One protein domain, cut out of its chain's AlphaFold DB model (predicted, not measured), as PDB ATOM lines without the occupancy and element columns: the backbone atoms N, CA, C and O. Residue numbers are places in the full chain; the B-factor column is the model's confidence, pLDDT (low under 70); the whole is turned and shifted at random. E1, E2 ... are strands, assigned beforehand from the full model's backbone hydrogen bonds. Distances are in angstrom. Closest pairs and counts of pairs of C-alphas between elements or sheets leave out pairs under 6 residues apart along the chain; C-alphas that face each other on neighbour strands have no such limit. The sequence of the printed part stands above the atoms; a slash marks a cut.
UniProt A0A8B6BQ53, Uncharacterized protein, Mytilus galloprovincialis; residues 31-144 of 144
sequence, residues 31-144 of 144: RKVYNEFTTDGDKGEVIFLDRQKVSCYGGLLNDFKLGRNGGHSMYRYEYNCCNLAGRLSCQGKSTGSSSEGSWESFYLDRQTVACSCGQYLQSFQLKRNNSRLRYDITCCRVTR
ATOM      1  N   ARG A  31      48.770 -54.767 -19.508       91.69
ATOM      2  CA  ARG A  31      49.876 -55.051 -20.421       91.69
ATOM      3  C   ARG A  31      50.297 -53.755 -21.088       91.69
ATOM      4  O   ARG A  31      49.490 -53.138 -21.781       91.69
ATOM      5  N   LYS A  32      51.566 -53.389 -20.932       94.19
ATOM      6  CA  LYS A  32      52.157 -52.265 -21.654       94.19
ATOM      7  C   LYS A  32      52.439 -52.658 -23.100       94.19
ATOM      8  O   LYS A  32      52.987 -53.729 -23.360       94.19
ATOM      9  N   VAL A  33      52.053 -51.798 -24.030       95.38
ATOM     10  CA  VAL A  33      52.192 -51.991 -25.473       95.38
ATOM     11  C   VAL A  33      52.753 -50.712 -26.084       95.38
ATOM     12  O   VAL A  33      52.520 -49.603 -25.598       95.38
ATOM     13  N   TYR A  34      53.517 -50.883 -27.155       95.69
ATOM     14  CA  TYR A  34      54.086 -49.793 -27.925       95.69
ATOM     15  C   TYR A  34      53.859 -50.069 -29.397       95.69
ATOM     16  O   TYR A  34      53.943 -51.214 -29.838       95.69
ATOM     17  N   ASN A  35      53.615 -49.009 -30.148       94.69
ATOM     18  CA  ASN A  35      53.759 -49.086 -31.589       94.69
ATOM     19  C   ASN A  35      55.229 -48.960 -31.983       94.69
ATOM     20  O   ASN A  35      56.058 -48.465 -31.213       94.69
ATOM     21  N   GLU A  36      55.519 -49.321 -33.226       94.81
ATOM     22  CA  GLU A  36      56.763 -48.917 -33.864       94.81
ATOM     23  C   GLU A  36      56.860 -47.391 -33.944       94.81
ATOM     24  O   GLU A  36      55.856 -46.670 -34.047       94.81
ATOM     25  N   PHE A  37      58.093 -46.897 -33.896       93.31
ATOM     26  CA  PHE A  37      58.359 -45.481 -34.087       93.31
ATOM     27  C   PHE A  37      57.991 -45.045 -35.508       93.31
ATOM     28  O   PHE A  37      58.213 -45.748 -36.489       93.31
ATOM     29  N   THR A  38      57.441 -43.844 -35.623       91.06
ATOM     30  CA  THR A  38      57.244 -43.132 -36.886       91.06
ATOM     31  C   THR A  38      57.992 -41.814 -36.803       91.06
ATOM     32  O   THR A  38      58.019 -41.190 -35.743       91.06
ATOM     33  N   THR A  39      58.619 -41.411 -37.906       87.25
ATOM     34  CA  THR A  39      59.276 -40.107 -38.029       87.25
ATOM     35  C   THR A  39      58.296 -38.991 -37.687       87.25
ATOM     36  O   THR A  39      57.112 -39.081 -38.019       87.25
ATOM     37  N   ASP A  40      58.772 -37.950 -37.022       80.62
ATOM     38  CA  ASP A  40      58.048 -36.689 -36.977       80.62
ATOM     39  C   ASP A  40      58.134 -35.933 -38.308       80.62
ATOM     40  O   ASP A  40      58.734 -36.394 -39.280       80.62
ATOM     41  N   GLY A  41      57.428 -34.811 -38.406       69.81
ATOM     42  CA  GLY A  41      57.739 -33.832 -39.442       69.81
ATOM     43  C   GLY A  41      59.099 -33.201 -39.162       69.81
ATOM     44  O   GLY A  41      59.518 -33.175 -38.007       69.81
ATOM     45  N   ASP A  42      59.732 -32.617 -40.186       69.31
ATOM     46  CA  ASP A  42      61.109 -32.075 -40.190       69.31
ATOM     47  C   ASP A  42      61.459 -31.063 -39.064       69.31
ATOM     48  O   ASP A  42      62.575 -30.548 -39.005       69.31
ATOM     49  N   LYS A  43      60.515 -30.734 -38.173       70.88
ATOM     50  CA  LYS A  43      60.628 -29.766 -37.073       70.88
ATOM     51  C   LYS A  43      60.046 -30.250 -35.739       70.88
ATOM     52  O   LYS A  43      59.613 -29.431 -34.930       70.88
ATOM     53  N   GLY A  44      59.988 -31.557 -35.480       67.44
ATOM     54  CA  GLY A  44      59.420 -32.038 -34.216       67.44
ATOM     55  C   GLY A  44      57.897 -32.182 -34.238       67.44
ATOM     56  O   GLY A  44      57.287 -32.401 -33.191       67.44
ATOM     57  N   GLU A  45      57.250 -32.049 -35.394       74.81
ATOM     58  CA  GLU A  45      55.790 -32.011 -35.487       74.81
ATOM     59  C   GLU A  45      55.172 -33.416 -35.535       74.81
ATOM     60  O   GLU A  45      55.652 -34.313 -36.225       74.81
ATOM     61  N   VAL A  46      54.049 -33.626 -34.847       75.31
ATOM     62  CA  VAL A  46      53.356 -34.926 -34.819       75.31
ATOM     63  C   VAL A  46      52.357 -35.026 -35.986       75.31
ATOM     64  O   VAL A  46      51.147 -35.104 -35.782       75.31
ATOM     65  N   ILE A  47      52.855 -34.967 -37.225       76.25
ATOM     66  CA  ILE A  47      52.021 -34.803 -38.437       76.25
ATOM     67  C   ILE A  47      51.533 -36.108 -39.078       76.25
ATOM     68  O   ILE A  47      50.628 -36.075 -39.909       76.25
ATOM     69  N   PHE A  48      52.097 -37.256 -38.699       84.50
ATOM     70  CA  PHE A  48      51.787 -38.564 -39.295       84.50
ATOM     71  C   PHE A  48      51.044 -39.491 -38.321       84.50
ATOM     72  O   PHE A  48      51.341 -40.684 -38.209       84.50
ATOM     73  N   LEU A  49      50.138 -38.939 -37.509       87.56
ATOM     74  CA  LEU A  49      49.369 -39.713 -36.520       87.56
ATOM     75  C   LEU A  49      48.473 -40.770 -37.166       87.56
ATOM     76  O   LEU A  49      48.144 -41.771 -36.540       87.56
ATOM     77  N   ASP A  50      48.136 -40.590 -38.437       87.06
ATOM     78  CA  ASP A  50      47.382 -41.538 -39.249       87.06
ATOM     79  C   ASP A  50      48.119 -42.868 -39.486       87.06
ATOM     80  O   ASP A  50      47.493 -43.911 -39.706       87.06
ATOM     81  N   ARG A  51      49.451 -42.863 -39.351       90.69
ATOM     82  CA  ARG A  51      50.300 -44.061 -39.439       90.69
ATOM     83  C   ARG A  51      50.338 -44.861 -38.138       90.69
ATOM     84  O   ARG A  51      50.755 -46.016 -38.135       90.69
ATOM     85  N   GLN A  52      49.893 -44.269 -37.035       92.75
ATOM     86  CA  GLN A  52      49.915 -44.872 -35.711       92.75
ATOM     87  C   GLN A  52      48.547 -45.481 -35.377       92.75
ATOM     88  O   GLN A  52      47.514 -44.822 -35.463       92.75
ATOM     89  N   LYS A  53      48.527 -46.753 -34.968       94.88
ATOM     90  CA  LYS A  53      47.299 -47.469 -34.587       94.88
ATOM     91  C   LYS A  53      47.405 -47.970 -33.156       94.88
ATOM     92  O   LYS A  53      48.305 -48.742 -32.863       94.88
ATOM     93  N   VAL A  54      46.482 -47.586 -32.282       96.06
ATOM     94  CA  VAL A  54      46.399 -48.129 -30.917       96.06
ATOM     95  C   VAL A  54      45.368 -49.244 -30.895       96.06
ATOM     96  O   VAL A  54      44.240 -49.042 -31.344       96.06
ATOM     97  N   SER A  55      45.728 -50.425 -30.388       95.88
ATOM     98  CA  SER A  55      44.792 -51.549 -30.303       95.88
ATOM     99  C   SER A  55      45.110 -52.503 -29.155       95.88
ATOM    100  O   SER A  55      46.177 -53.111 -29.102       95.88
ATOM    101  N   CYS A  56      44.134 -52.687 -28.268       93.44
ATOM    102  CA  CYS A  56      44.171 -53.669 -27.191       93.44
ATOM    103  C   CYS A  56      43.414 -54.941 -27.584       93.44
ATOM    104  O   CYS A  56      42.318 -55.199 -27.094       93.44
ATOM    105  N   TYR A  57      43.982 -55.741 -28.490       84.38
ATOM    106  CA  TYR A  57      43.404 -57.026 -28.906       84.38
ATOM    107  C   TYR A  57      43.032 -57.902 -27.695       84.38
ATOM    108  O   TYR A  57      43.903 -58.262 -26.902       84.38
ATOM    109  N   GLY A  58      41.740 -58.221 -27.552       83.88
ATOM    110  CA  GLY A  58      41.210 -59.021 -26.437       83.88
ATOM    111  C   GLY A  58      41.093 -58.288 -25.093       83.88
ATOM    112  O   GLY A  58      40.776 -58.918 -24.090       83.88
ATOM    113  N   GLY A  59      41.328 -56.975 -25.056       91.00
ATOM    114  CA  GLY A  59      41.259 -56.158 -23.846       91.00
ATOM    115  C   GLY A  59      40.626 -54.791 -24.089       91.00
ATOM    116  O   GLY A  59      40.016 -54.542 -25.130       91.00
ATOM    117  N   LEU A  60      40.779 -53.904 -23.111       93.56
ATOM    118  CA  LEU A  60      40.345 -52.506 -23.183       93.56
ATOM    119  C   LEU A  60      41.536 -51.576 -22.986       93.56
ATOM    120  O   LEU A  60      42.490 -51.923 -22.293       93.56
ATOM    121  N   LEU A  61      41.483 -50.396 -23.592       94.50
ATOM    122  CA  LEU A  61      42.498 -49.370 -23.414       94.50
ATOM    123  C   LEU A  61      42.347 -48.736 -22.027       94.50
ATOM    124  O   LEU A  61      41.272 -48.244 -21.692       94.50
ATOM    125  N   ASN A  62      43.421 -48.749 -21.242       92.94
ATOM    126  CA  ASN A  62      43.471 -48.117 -19.924       92.94
ATOM    127  C   ASN A  62      43.942 -46.666 -20.022       92.94
ATOM    128  O   ASN A  62      43.295 -45.748 -19.533       92.94
ATOM    129  N   ASP A  63      45.080 -46.475 -20.681       92.94
ATOM    130  CA  ASP A  63      45.718 -45.182 -20.884       92.94
ATOM    131  C   ASP A  63      46.606 -45.235 -22.126       92.94
ATOM    132  O   ASP A  63      46.985 -46.311 -22.601       92.94
ATOM    133  N   PHE A  64      46.927 -44.060 -22.653       94.69
ATOM    134  CA  PHE A  64      47.860 -43.897 -23.752       94.69
ATOM    135  C   PHE A  64      48.555 -42.541 -23.664       94.69
ATOM    136  O   PHE A  64      48.009 -41.570 -23.142       94.69
ATOM    137  N   LYS A  65      49.756 -42.465 -24.227       93.94
ATOM    138  CA  LYS A  65      50.512 -41.229 -24.417       93.94
ATOM    139  C   LYS A  65      51.361 -41.311 -25.679       93.94
ATOM    140  O   LYS A  65      51.630 -42.399 -26.188       93.94
ATOM    141  N   LEU A  66      51.826 -40.161 -26.157       91.75
ATOM    142  CA  LEU A  66      52.881 -40.104 -27.164       91.75
ATOM    143  C   LEU A  66      54.248 -40.135 -26.475       91.75
ATOM    144  O   LEU A  66      54.537 -39.304 -25.617       91.75
ATOM    145  N   GLY A  67      55.076 -41.105 -26.850       92.38
ATOM    146  CA  GLY A  67      56.484 -41.183 -26.468       92.38
ATOM    147  C   GLY A  67      57.378 -40.718 -27.615       92.38
ATOM    148  O   GLY A  67      57.055 -40.962 -28.779       92.38
ATOM    149  N   ARG A  68      58.496 -40.067 -27.290       91.19
ATOM    150  CA  ARG A  68      59.538 -39.648 -28.242       91.19
ATOM    151  C   ARG A  68      60.753 -40.566 -28.139       91.19
ATOM    152  O   ARG A  68      61.027 -41.104 -27.067       91.19
ATOM    153  N   ASN A  69      61.477 -40.749 -29.241       91.94
ATOM    154  CA  ASN A  69      62.807 -41.362 -29.196       91.94
ATOM    155  C   ASN A  69      63.829 -40.394 -28.564       91.94
ATOM    156  O   ASN A  69      63.567 -39.201 -28.427       91.94
ATOM    157  N   GLY A  70      65.022 -40.892 -28.219       88.06
ATOM    158  CA  GLY A  70      66.070 -40.069 -27.594       88.06
ATOM    159  C   GLY A  70      66.564 -38.901 -28.460       88.06
ATOM    160  O   GLY A  70      67.015 -37.900 -27.923       88.06
ATOM    161  N   GLY A  71      66.437 -39.003 -29.788       85.06
ATOM    162  CA  GLY A  71      66.765 -37.927 -30.732       85.06
ATOM    163  C   GLY A  71      65.609 -36.973 -31.042       85.06
ATOM    164  O   GLY A  71      65.772 -36.086 -31.869       85.06
ATOM    165  N   HIS A  72      64.439 -37.173 -30.427       83.19
ATOM    166  CA  HIS A  72      63.199 -36.410 -30.615       83.19
ATOM    167  C   HIS A  72      62.603 -36.373 -32.035       83.19
ATOM    168  O   HIS A  72      61.492 -35.872 -32.160       83.19
ATOM    169  N   SER A  73      63.259 -36.979 -33.031       87.50
ATOM    170  CA  SER A  73      62.866 -37.080 -34.449       87.50
ATOM    171  C   SER A  73      61.820 -38.156 -34.766       87.50
ATOM    172  O   SER A  73      61.450 -38.389 -35.917       87.50
ATOM    173  N   MET A  74      61.397 -38.922 -33.764       90.69
ATOM    174  CA  MET A  74      60.404 -39.972 -33.941       90.69
ATOM    175  C   MET A  74      59.484 -40.046 -32.735       90.69
ATOM    176  O   MET A  74      59.878 -39.768 -31.599       90.69
ATOM    177  N   TYR A  75      58.261 -40.496 -32.976       92.31
ATOM    178  CA  TYR A  75      57.274 -40.726 -31.936       92.31
ATOM    179  C   TYR A  75      56.533 -42.047 -32.134       92.31
ATOM    180  O   TYR A  75      56.532 -42.641 -33.211       92.31
ATOM    181  N   ARG A  76      55.890 -42.509 -31.064       94.44
ATOM    182  CA  ARG A  76      55.000 -43.674 -31.053       94.44
ATOM    183  C   ARG A  76      53.919 -43.494 -30.000       94.44
ATOM    184  O   ARG A  76      54.110 -42.735 -29.047       94.44
ATOM    185  N   TYR A  77      52.829 -44.246 -30.111       95.69
ATOM    186  CA  TYR A  77      51.973 -44.453 -28.946       95.69
ATOM    187  C   TYR A  77      52.604 -45.448 -27.975       95.69
ATOM    188  O   TYR A  77      53.050 -46.528 -28.362       95.69
ATOM    189  N   GLU A  78      52.577 -45.076 -26.700       96.38
ATOM    190  CA  GLU A  78      52.799 -45.962 -25.564       96.38
ATOM    191  C   GLU A  78      51.477 -46.065 -24.814       96.38
ATOM    192  O   GLU A  78      50.884 -45.039 -24.486       96.38
ATOM    193  N   TYR A  79      50.992 -47.276 -24.574       95.94
ATOM    194  CA  TYR A  79      49.668 -47.471 -23.997       95.94
ATOM    195  C   TYR A  79      49.599 -48.728 -23.150       95.94
ATOM    196  O   TYR A  79      50.358 -49.677 -23.351       95.94
ATOM    197  N   ASN A  80      48.672 -48.737 -22.196       94.25
ATOM    198  CA  ASN A  80      48.384 -49.912 -21.394       94.25
ATOM    199  C   ASN A  80      47.021 -50.482 -21.761       94.25
ATOM    200  O   ASN A  80      46.024 -49.768 -21.876       94.25
ATOM    201  N   CYS A  81      46.987 -51.799 -21.907       94.06
ATOM    202  CA  CYS A  81      45.778 -52.565 -22.136       94.06
ATOM    203  C   CYS A  81      45.386 -53.299 -20.858       94.06
ATOM    204  O   CYS A  81      46.192 -54.051 -20.316       94.06
ATOM    205  N   CYS A  82      44.148 -53.137 -20.412       91.56
ATOM    206  CA  CYS A  82      43.547 -54.002 -19.407       91.56
ATOM    207  C   CYS A  82      43.190 -55.339 -20.055       91.56
ATOM    208  O   CYS A  82      42.358 -55.378 -20.969       91.56
ATOM    209  N   ASN A  83      43.796 -56.429 -19.584       86.56
ATOM    210  CA  ASN A  83      43.337 -57.759 -19.964       86.56
ATOM    211  C   ASN A  83      42.076 -58.095 -19.170       86.56
ATOM    212  O   ASN A  83      41.966 -57.801 -17.979       86.56
ATOM    213  N   LEU A  84      41.118 -58.710 -19.852       81.06
ATOM    214  CA  LEU A  84      39.837 -59.081 -19.277       81.06
ATOM    215  C   LEU A  84      39.648 -60.582 -19.414       81.06
ATOM    216  O   LEU A  84      39.891 -61.147 -20.476       81.06
ATOM    217  N   ALA A  85      39.176 -61.217 -18.346       74.81
ATOM    218  CA  ALA A  85      38.789 -62.624 -18.382       74.81
ATOM    219  C   ALA A  85      37.407 -62.847 -19.031       74.81
ATOM    220  O   ALA A  85      37.078 -63.965 -19.415       74.81
ATOM    221  N   GLY A  86      36.585 -61.796 -19.131       78.12
ATOM    222  CA  GLY A  86      35.261 -61.849 -19.751       78.12
ATOM    223  C   GLY A  86      35.307 -61.728 -21.275       78.12
ATOM    224  O   GLY A  86      36.279 -61.241 -21.854       78.12
ATOM    225  N   ARG A  87      34.217 -62.127 -21.938       86.62
ATOM    226  CA  ARG A  87      34.074 -61.946 -23.389       86.62
ATOM    227  C   ARG A  87      33.811 -60.473 -23.706       86.62
ATOM    228  O   ARG A  87      33.170 -59.757 -22.938       86.62
ATOM    229  N   LEU A  88      34.290 -60.024 -24.863       90.69
ATOM    230  CA  LEU A  88      34.043 -58.676 -25.365       90.69
ATOM    231  C   LEU A  88      33.090 -58.714 -26.557       90.69
ATOM    232  O   LEU A  88      33.302 -59.456 -27.515       90.69
ATOM    233  N   SER A  89      32.066 -57.865 -26.516       93.06
ATOM    234  CA  SER A  89      31.224 -57.547 -27.670       93.06
ATOM    235  C   SER A  89      31.626 -56.170 -28.179       93.06
ATOM    236  O   SER A  89      31.424 -55.169 -27.488       93.06
ATOM    237  N   CYS A  90      32.236 -56.136 -29.362       93.56
ATOM    238  CA  CYS A  90      32.874 -54.950 -29.923       93.56
ATOM    239  C   CYS A  90      32.145 -54.438 -31.164       93.56
ATOM    240  O   CYS A  90      31.638 -55.220 -31.967       93.56
ATOM    241  N   GLN A  91      32.128 -53.119 -31.325       92.81
ATOM    242  CA  GLN A  91      31.568 -52.424 -32.476       92.81
ATOM    243  C   GLN A  91      32.548 -51.350 -32.948       92.81
ATOM    244  O   GLN A  91      33.021 -50.529 -32.158       92.81
ATOM    245  N   GLY A  92      32.851 -51.373 -34.245       90.12
ATOM    246  CA  GLY A  92      33.614 -50.322 -34.904       90.12
ATOM    247  C   GLY A  92      32.715 -49.142 -35.250       90.12
ATOM    248  O   GLY A  92      31.576 -49.329 -35.677       90.12
ATOM    249  N   LYS A  93      33.230 -47.927 -35.087       87.50
ATOM    250  CA  LYS A  93      32.601 -46.702 -35.575       87.50
ATOM    251  C   LYS A  93      33.665 -45.698 -35.989       87.50
ATOM    252  O   LYS A  93      34.770 -45.705 -35.456       87.50
ATOM    253  N   SER A  94      33.323 -44.817 -36.912       83.44
ATOM    254  CA  SER A  94      34.152 -43.656 -37.222       83.44
ATOM    255  C   SER A  94      33.571 -42.437 -36.519       83.44
ATOM    256  O   SER A  94      32.349 -42.315 -36.407       83.44
ATOM    257  N   THR A  95      34.422 -41.527 -36.051       72.00
ATOM    258  CA  THR A  95      33.956 -40.191 -35.671       72.00
ATOM    259  C   THR A  95      33.303 -39.555 -36.893       72.00
ATOM    260  O   THR A  95      33.742 -39.770 -38.031       72.00
ATOM    261  N   GLY A  96      32.207 -38.824 -36.674       59.97
ATOM    262  CA  GLY A  96      31.579 -38.074 -37.753       59.97
ATOM    263  C   GLY A  96      32.635 -37.179 -38.397       59.97
ATOM    264  O   GLY A  96      33.321 -36.435 -37.699       59.97
ATOM    265  N   SER A  97      32.797 -37.257 -39.717       51.12
ATOM    266  CA  SER A  97      33.536 -36.234 -40.456       51.12
ATOM    267  C   SER A  97      32.654 -34.993 -40.488       51.12
ATOM    268  O   SER A  97      31.979 -34.819 -41.492       51.12
ATOM    269  N   SER A  98      32.550 -34.269 -39.362       42.12
ATOM    270  CA  SER A  98      31.772 -33.028 -39.177       42.12
ATOM    271  C   SER A  98      30.690 -32.855 -40.251       42.12
ATOM    272  O   SER A  98      30.903 -32.174 -41.258       42.12
ATOM    273  N   SER A  99      29.577 -33.585 -40.119       38.09
ATOM    274  CA  SER A  99      28.411 -33.321 -40.953       38.09
ATOM    275  C   SER A  99      27.969 -31.898 -40.640       38.09
ATOM    276  O   SER A  99      27.645 -31.623 -39.490       38.09
ATOM    277  N   GLU A 100      27.977 -31.062 -41.677       35.66
ATOM    278  CA  GLU A 100      27.693 -29.621 -41.703       35.66
ATOM    279  C   GLU A 100      28.930 -28.716 -41.626       35.66
ATOM    280  O   GLU A 100      29.488 -28.444 -40.571       35.66
ATOM    281  N   GLY A 101      29.321 -28.205 -42.799       35.66
ATOM    282  CA  GLY A 101      30.236 -27.072 -42.925       35.66
ATOM    283  C   GLY A 101      31.680 -27.445 -43.255       35.66
ATOM    284  O   GLY A 101      32.453 -27.853 -42.401       35.66
ATOM    285  N   SER A 102      32.037 -27.276 -44.530       39.00
ATOM    286  CA  SER A 102      33.313 -26.715 -44.998       39.00
ATOM    287  C   SER A 102      34.523 -26.758 -44.037       39.00
ATOM    288  O   SER A 102      34.607 -25.987 -43.091       39.00
ATOM    289  N   TRP A 103      35.537 -27.557 -44.388       42.72
ATOM    290  CA  TRP A 103      36.960 -27.332 -44.051       42.72
ATOM    291  C   TRP A 103      37.432 -27.411 -42.580       42.72
ATOM    292  O   TRP A 103      38.630 -27.290 -42.344       42.72
ATOM    293  N   GLU A 104      36.577 -27.713 -41.602       44.16
ATOM    294  CA  GLU A 104      36.953 -27.789 -40.167       44.16
ATOM    295  C   GLU A 104      37.789 -29.038 -39.773       44.16
ATOM    296  O   GLU A 104      38.289 -29.149 -38.655       44.16
ATOM    297  N   SER A 105      37.990 -30.000 -40.683       48.41
ATOM    298  CA  SER A 105      38.522 -31.343 -40.380       48.41
ATOM    299  C   SER A 105      40.048 -31.453 -40.192       48.41
ATOM    300  O   SER A 105      40.567 -32.568 -40.238       48.41
ATOM    301  N   PHE A 106      40.787 -30.353 -40.014       53.94
ATOM    302  CA  PHE A 106      42.256 -30.389 -39.884       53.94
ATOM    303  C   PHE A 106      42.763 -30.451 -38.437       53.94
ATOM    304  O   PHE A 106      43.878 -30.912 -38.201       53.94
ATOM    305  N   TYR A 107      41.952 -30.026 -37.468       63.66
ATOM    306  CA  TYR A 107      42.361 -29.904 -36.070       63.66
ATOM    307  C   TYR A 107      41.978 -31.154 -35.273       63.66
ATOM    308  O   TYR A 107      40.800 -31.448 -35.058       63.66
ATOM    309  N   LEU A 108      42.986 -31.925 -34.858       67.81
ATOM    310  CA  LEU A 108      42.803 -33.185 -34.126       67.81
ATOM    311  C   LEU A 108      42.176 -32.989 -32.744       67.81
ATOM    312  O   LEU A 108      41.467 -33.874 -32.271       67.81
ATOM    313  N   ASP A 109      42.407 -31.832 -32.133       65.06
ATOM    314  CA  ASP A 109      41.828 -31.390 -30.864       65.06
ATOM    315  C   ASP A 109      40.309 -31.161 -30.935       65.06
ATOM    316  O   ASP A 109      39.650 -31.136 -29.898       65.06
ATOM    317  N   ARG A 110      39.728 -31.065 -32.140       68.69
ATOM    318  CA  ARG A 110      38.283 -30.861 -32.350       68.69
ATOM    319  C   ARG A 110      37.505 -32.145 -32.647       68.69
ATOM    320  O   ARG A 110      36.292 -32.102 -32.834       68.69
ATOM    321  N   GLN A 111      38.176 -33.295 -32.728       72.06
ATOM    322  CA  GLN A 111      37.531 -34.584 -32.991       72.06
ATOM    323  C   GLN A 111      37.109 -35.262 -31.680       72.06
ATOM    324  O   GLN A 111      37.945 -35.569 -30.833       72.06
ATOM    325  N   THR A 112      35.822 -35.582 -31.533       77.56
ATOM    326  CA  THR A 112      35.315 -36.283 -30.343       77.56
ATOM    327  C   THR A 112      35.466 -37.799 -30.476       77.56
ATOM    328  O   THR A 112      34.712 -38.445 -31.203       77.56
ATOM    329  N   VAL A 113      36.396 -38.390 -29.721       83.06
ATOM    330  CA  VAL A 113      36.513 -39.848 -29.543       83.06
ATOM    331  C   VAL A 113      35.737 -40.264 -28.295       83.06
ATOM    332  O   VAL A 113      36.194 -40.068 -27.175       83.06
ATOM    333  N   ALA A 114      34.554 -40.849 -28.482       85.38
ATOM    334  CA  ALA A 114      33.705 -41.284 -27.373       85.38
ATOM    335  C   ALA A 114      33.035 -42.626 -27.668       85.38
ATOM    336  O   ALA A 114      32.568 -42.855 -28.783       85.38
ATOM    337  N   CYS A 115      32.936 -43.502 -26.666       87.75
ATOM    338  CA  CYS A 115      32.120 -44.719 -26.704       87.75
ATOM    339  C   CYS A 115      30.732 -44.469 -26.099       87.75
ATOM    340  O   CYS A 115      30.539 -43.499 -25.370       87.75
ATOM    341  N   SER A 116      29.746 -45.302 -26.444       89.81
ATOM    342  CA  SER A 116      28.407 -45.188 -25.850       89.81
ATOM    343  C   SER A 116      28.438 -45.581 -24.370       89.81
ATOM    344  O   SER A 116      29.373 -46.245 -23.922       89.81
ATOM    345  N   CYS A 117      27.405 -45.213 -23.609       87.44
ATOM    346  CA  CYS A 117      27.298 -45.613 -22.205       87.44
ATOM    347  C   CYS A 117      27.442 -47.142 -22.048       87.44
ATOM    348  O   CYS A 117      26.849 -47.913 -22.806       87.44
ATOM    349  N   GLY A 118      28.270 -47.577 -21.093       86.75
ATOM    350  CA  GLY A 118      28.576 -48.993 -20.850       86.75
ATOM    351  C   GLY A 118      29.541 -49.639 -21.855       86.75
ATOM    352  O   GLY A 118      29.774 -50.847 -21.783       86.75
ATOM    353  N   GLN A 119      30.105 -48.865 -22.784       90.56
ATOM    354  CA  GLN A 119      31.172 -49.298 -23.681       90.56
ATOM    355  C   GLN A 119      32.483 -48.577 -23.363       90.56
ATOM    356  O   GLN A 119      32.501 -47.432 -22.920       90.56
ATOM    357  N   TYR A 120      33.588 -49.238 -23.681       92.69
ATOM    358  CA  TYR A 120      34.944 -48.773 -23.423       92.69
ATOM    359  C   TYR A 120      35.770 -48.843 -24.700       92.69
ATOM    360  O   TYR A 120      35.535 -49.691 -25.565       92.69
ATOM    361  N   LEU A 121      36.747 -47.949 -24.819       94.06
ATOM    362  CA  LEU A 121      37.614 -47.889 -25.984       94.06
ATOM    363  C   LEU A 121      38.558 -49.098 -25.993       94.06
ATOM    364  O   LEU A 121      39.238 -49.375 -25.011       94.06
ATOM    365  N   GLN A 122      38.609 -49.821 -27.107       95.38
ATOM    366  CA  GLN A 122      39.582 -50.894 -27.341       95.38
ATOM    367  C   GLN A 122      40.692 -50.436 -28.286       95.38
ATOM    368  O   GLN A 122      41.857 -50.805 -28.125       95.38
ATOM    369  N   SER A 123      40.325 -49.680 -29.319       96.12
ATOM    370  CA  SER A 123      41.264 -49.234 -30.340       96.12
ATOM    371  C   SER A 123      40.861 -47.887 -30.898       96.12
ATOM    372  O   SER A 123      39.669 -47.599 -31.012       96.12
ATOM    373  N   PHE A 124      41.847 -47.128 -31.352       94.31
ATOM    374  CA  PHE A 124      41.628 -45.955 -32.179       94.31
ATOM    375  C   PHE A 124      42.745 -45.822 -33.214       94.31
ATOM    376  O   PHE A 124      43.885 -46.242 -32.994       94.31
ATOM    377  N   GLN A 125      42.413 -45.237 -34.358       93.31
ATOM    378  CA  GLN A 125      43.370 -44.864 -35.385       93.31
ATOM    379  C   GLN A 125      42.874 -43.622 -36.114       93.31
ATOM    380  O   GLN A 125      41.729 -43.583 -36.566       93.31
ATOM    381  N   LEU A 126      43.747 -42.631 -36.270       89.50
ATOM    382  CA  LEU A 126      43.470 -41.514 -37.157       89.50
ATOM    383  C   LEU A 126      43.492 -42.015 -38.607       89.50
ATOM    384  O   LEU A 126      44.399 -42.728 -39.027       89.50
ATOM    385  N   LYS A 127      42.485 -41.652 -39.386       87.12
ATOM    386  CA  LYS A 127      42.419 -41.908 -40.818       87.12
ATOM    387  C   LYS A 127      42.427 -40.596 -41.558       87.12
ATOM    388  O   LYS A 127      41.688 -39.673 -41.220       87.12
ATOM    389  N   ARG A 128      43.226 -40.571 -42.615       81.12
ATOM    390  CA  ARG A 128      43.276 -39.483 -43.573       81.12
ATOM    391  C   ARG A 128      42.707 -39.964 -44.897       81.12
ATOM    392  O   ARG A 128      43.151 -40.974 -45.434       81.12
ATOM    393  N   ASN A 129      41.720 -39.242 -45.414       78.00
ATOM    394  CA  ASN A 129      41.215 -39.429 -46.768       78.00
ATOM    395  C   ASN A 129      41.117 -38.054 -47.435       78.00
ATOM    396  O   ASN A 129      40.292 -37.227 -47.041       78.00
ATOM    397  N   ASN A 130      41.984 -37.800 -48.418       76.31
ATOM    398  CA  ASN A 130      42.183 -36.475 -49.008       76.31
ATOM    399  C   ASN A 130      42.473 -35.422 -47.913       76.31
ATOM    400  O   ASN A 130      43.382 -35.595 -47.094       76.31
ATOM    401  N   SER A 131      41.672 -34.357 -47.875       71.31
ATOM    402  CA  SER A 131      41.724 -33.276 -46.881       71.31
ATOM    403  C   SER A 131      40.858 -33.532 -45.640       71.31
ATOM    404  O   SER A 131      40.592 -32.603 -44.886       71.31
ATOM    405  N   ARG A 132      40.364 -34.760 -45.431       74.88
ATOM    406  CA  ARG A 132      39.508 -35.102 -44.286       74.88
ATOM    407  C   ARG A 132      40.240 -36.019 -43.319       74.88
ATOM    408  O   ARG A 132      40.764 -37.062 -43.717       74.88
ATOM    409  N   LEU A 133      40.220 -35.636 -42.048       78.81
ATOM    410  CA  LEU A 133      40.666 -36.462 -40.936       78.81
ATOM    411  C   LEU A 133      39.455 -36.978 -40.158       78.81
ATOM    412  O   LEU A 133      38.466 -36.268 -39.979       78.81
ATOM    413  N   ARG A 134      39.535 -38.226 -39.702       84.06
ATOM    414  CA  ARG A 134      38.568 -38.834 -38.779       84.06
ATOM    415  C   ARG A 134      39.257 -39.890 -37.931       84.06
ATOM    416  O   ARG A 134      40.237 -40.473 -38.382       84.06
ATOM    417  N   TYR A 135      38.721 -40.205 -36.763       87.56
ATOM    418  CA  TYR A 135      39.163 -41.379 -36.018       87.56
ATOM    419  C   TYR A 135      38.273 -42.572 -36.340       87.56
ATOM    420  O   TYR A 135      37.055 -42.497 -36.204       87.56
ATOM    421  N   ASP A 136      38.883 -43.690 -36.712       91.44
ATOM    422  CA  ASP A 136      38.233 -44.993 -36.642       91.44
ATOM    423  C   ASP A 136      38.483 -45.561 -35.241       91.44
ATOM    424  O   ASP A 136      39.633 -45.686 -34.812       91.44
ATOM    425  N   ILE A 137      37.415 -45.884 -34.516       92.44
ATOM    426  CA  ILE A 137      37.470 -46.371 -33.136       92.44
ATOM    427  C   ILE A 137      36.694 -47.675 -32.977       92.44
ATOM    428  O   ILE A 137      35.693 -47.911 -33.650       92.44
ATOM    429  N   THR A 138      37.140 -48.514 -32.046       94.81
ATOM    430  CA  THR A 138      36.413 -49.723 -31.640       94.81
ATOM    431  C   THR A 138      36.014 -49.578 -30.189       94.81
ATOM    432  O   THR A 138      36.871 -49.405 -29.320       94.81
ATOM    433  N   CYS A 139      34.715 -49.669 -29.936       94.00
ATOM    434  CA  CYS A 139      34.139 -49.649 -28.604       94.00
ATOM    435  C   CYS A 139      33.655 -51.050 -28.248       94.00
ATOM    436  O   CYS A 139      32.981 -51.696 -29.050       94.00
ATOM    437  N   CYS A 140      33.973 -51.522 -27.049       93.69
ATOM    438  CA  CYS A 140      33.570 -52.837 -26.574       93.69
ATOM    439  C   CYS A 140      32.825 -52.732 -25.249       93.69
ATOM    440  O   CYS A 140      33.159 -51.917 -24.394       93.69
ATOM    441  N   ARG A 141      31.838 -53.601 -25.059       92.06
ATOM    442  CA  ARG A 141      31.240 -53.877 -23.750       92.06
ATOM    443  C   ARG A 141      31.706 -55.239 -23.261       92.06
ATOM    444  O   ARG A 141      31.864 -56.164 -24.065       92.06
ATOM    445  N   VAL A 142      31.888 -55.363 -21.952       88.50
ATOM    446  CA  VAL A 142      32.146 -56.655 -21.316       88.50
ATOM    447  C   VAL A 142      30.830 -57.415 -21.246       88.50
ATOM    448  O   VAL A 142      29.843 -56.915 -20.709       88.50
ATOM    449  N   THR A 143      30.806 -58.607 -21.824       84.81
ATOM    450  CA  THR A 143      29.668 -59.522 -21.755       84.81
ATOM    451  C   THR A 143      30.001 -60.649 -20.791       84.81
ATOM    452  O   THR A 143      31.141 -61.123 -20.771       84.81
ATOM    453  N   ARG A 144      29.008 -61.054 -19.996       65.12
ATOM    454  CA  ARG A 144      29.093 -62.272 -19.188       65.12
ATOM    455  C   ARG A 144      29.149 -63.507 -20.080       65.12
ATOM    456  O   ARG A 144      28.547 -63.456 -21.176       65.12
TER     457      ARG A 144
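Overview. This is residues 31 to 144 of the 144 residues of an uncharacterized protein of Mytilus galloprovincialis (UniProt A0A8B6BQ53). The model is a flat slab of two antiparallel sheets that are only partly face to face, overlapping where E2 and E6 of the larger come near E3 and E4 of the smaller. The long strands E4 and E7 run roughly along the slab, E1 and E5 lie farthest from its middle, and a long loop, residues 95 to 119, leads from E5 to E6. The printed part has 114 residues with seven named strands, E1 to E7 in order along the chain, and no named helix: the class is all strand. The sheets run E2, E6, E7, E5 and E1, E4, E3. The whole is compact, with a radius of gyration of the C-alphas of 15.3 A and spans of 48, 42 and 17 A.

Along the chain. Find C-alpha 31 at (49.876, -55.051, -20.421); there E1 begins, residues 31 to 34. After a long link come E2, residues 53 to 55, and E3, residues 59 to 68, which is 25.0 A long and bends by 64 degrees at residue 62. E4, residues 74 to 83, starts at C-alpha 74, (60.404, -39.972, -33.941), and is 28.3 A long. E5, residues 87 to 94, covers 22.9 A. E6, residues 120 to 129, covers 25.9 A and bends by 55 degrees at residue 123. E7, residues 132 to 143, covers 34.7 A and ends at C-alpha 143, (29.668, -59.522, -21.755).

Arrangement. Begin with the larger sheet, strongly twisted, whose edge strands are E2 and E5. Look for N 54 and O 124, 3.0 A apart, between E2 and E6; N 127 and O 134, 2.7 A, in the hairpin of E6 and E7; and N 91 and O 139, 2.8 A, between E5 and E7. In the other sheet, E3 and E4 form a hairpin, with N 65 and O 78 within hydrogen-bond range at 2.8 A, and E1 and E4 are antiparallel neighbours, with N 31 and O 81 within hydrogen-bond range at 2.8 A. The two sheets make a sandwich, two sheets face to face, with strands at 29 degrees. Between them, the closest C-alphas of E3 and E6 are those of Leu 60 and Gln 122, 4.5 A apart; those of E2 and E4 are Val 54 and Tyr 77, 7.0 A. E1 and E7 are apart.

Size, cuts and confidence. The C-alphas farthest apart, those of Asp 42 and Arg 144, are 48.8 A apart. The printed part has no cut. The links E1 to E2 and E5 to E6 are long. The mean pLDDT of the printed part is 82.6; look for values under 70 at residues 41 to 42, 44, 96 to 110 and 144.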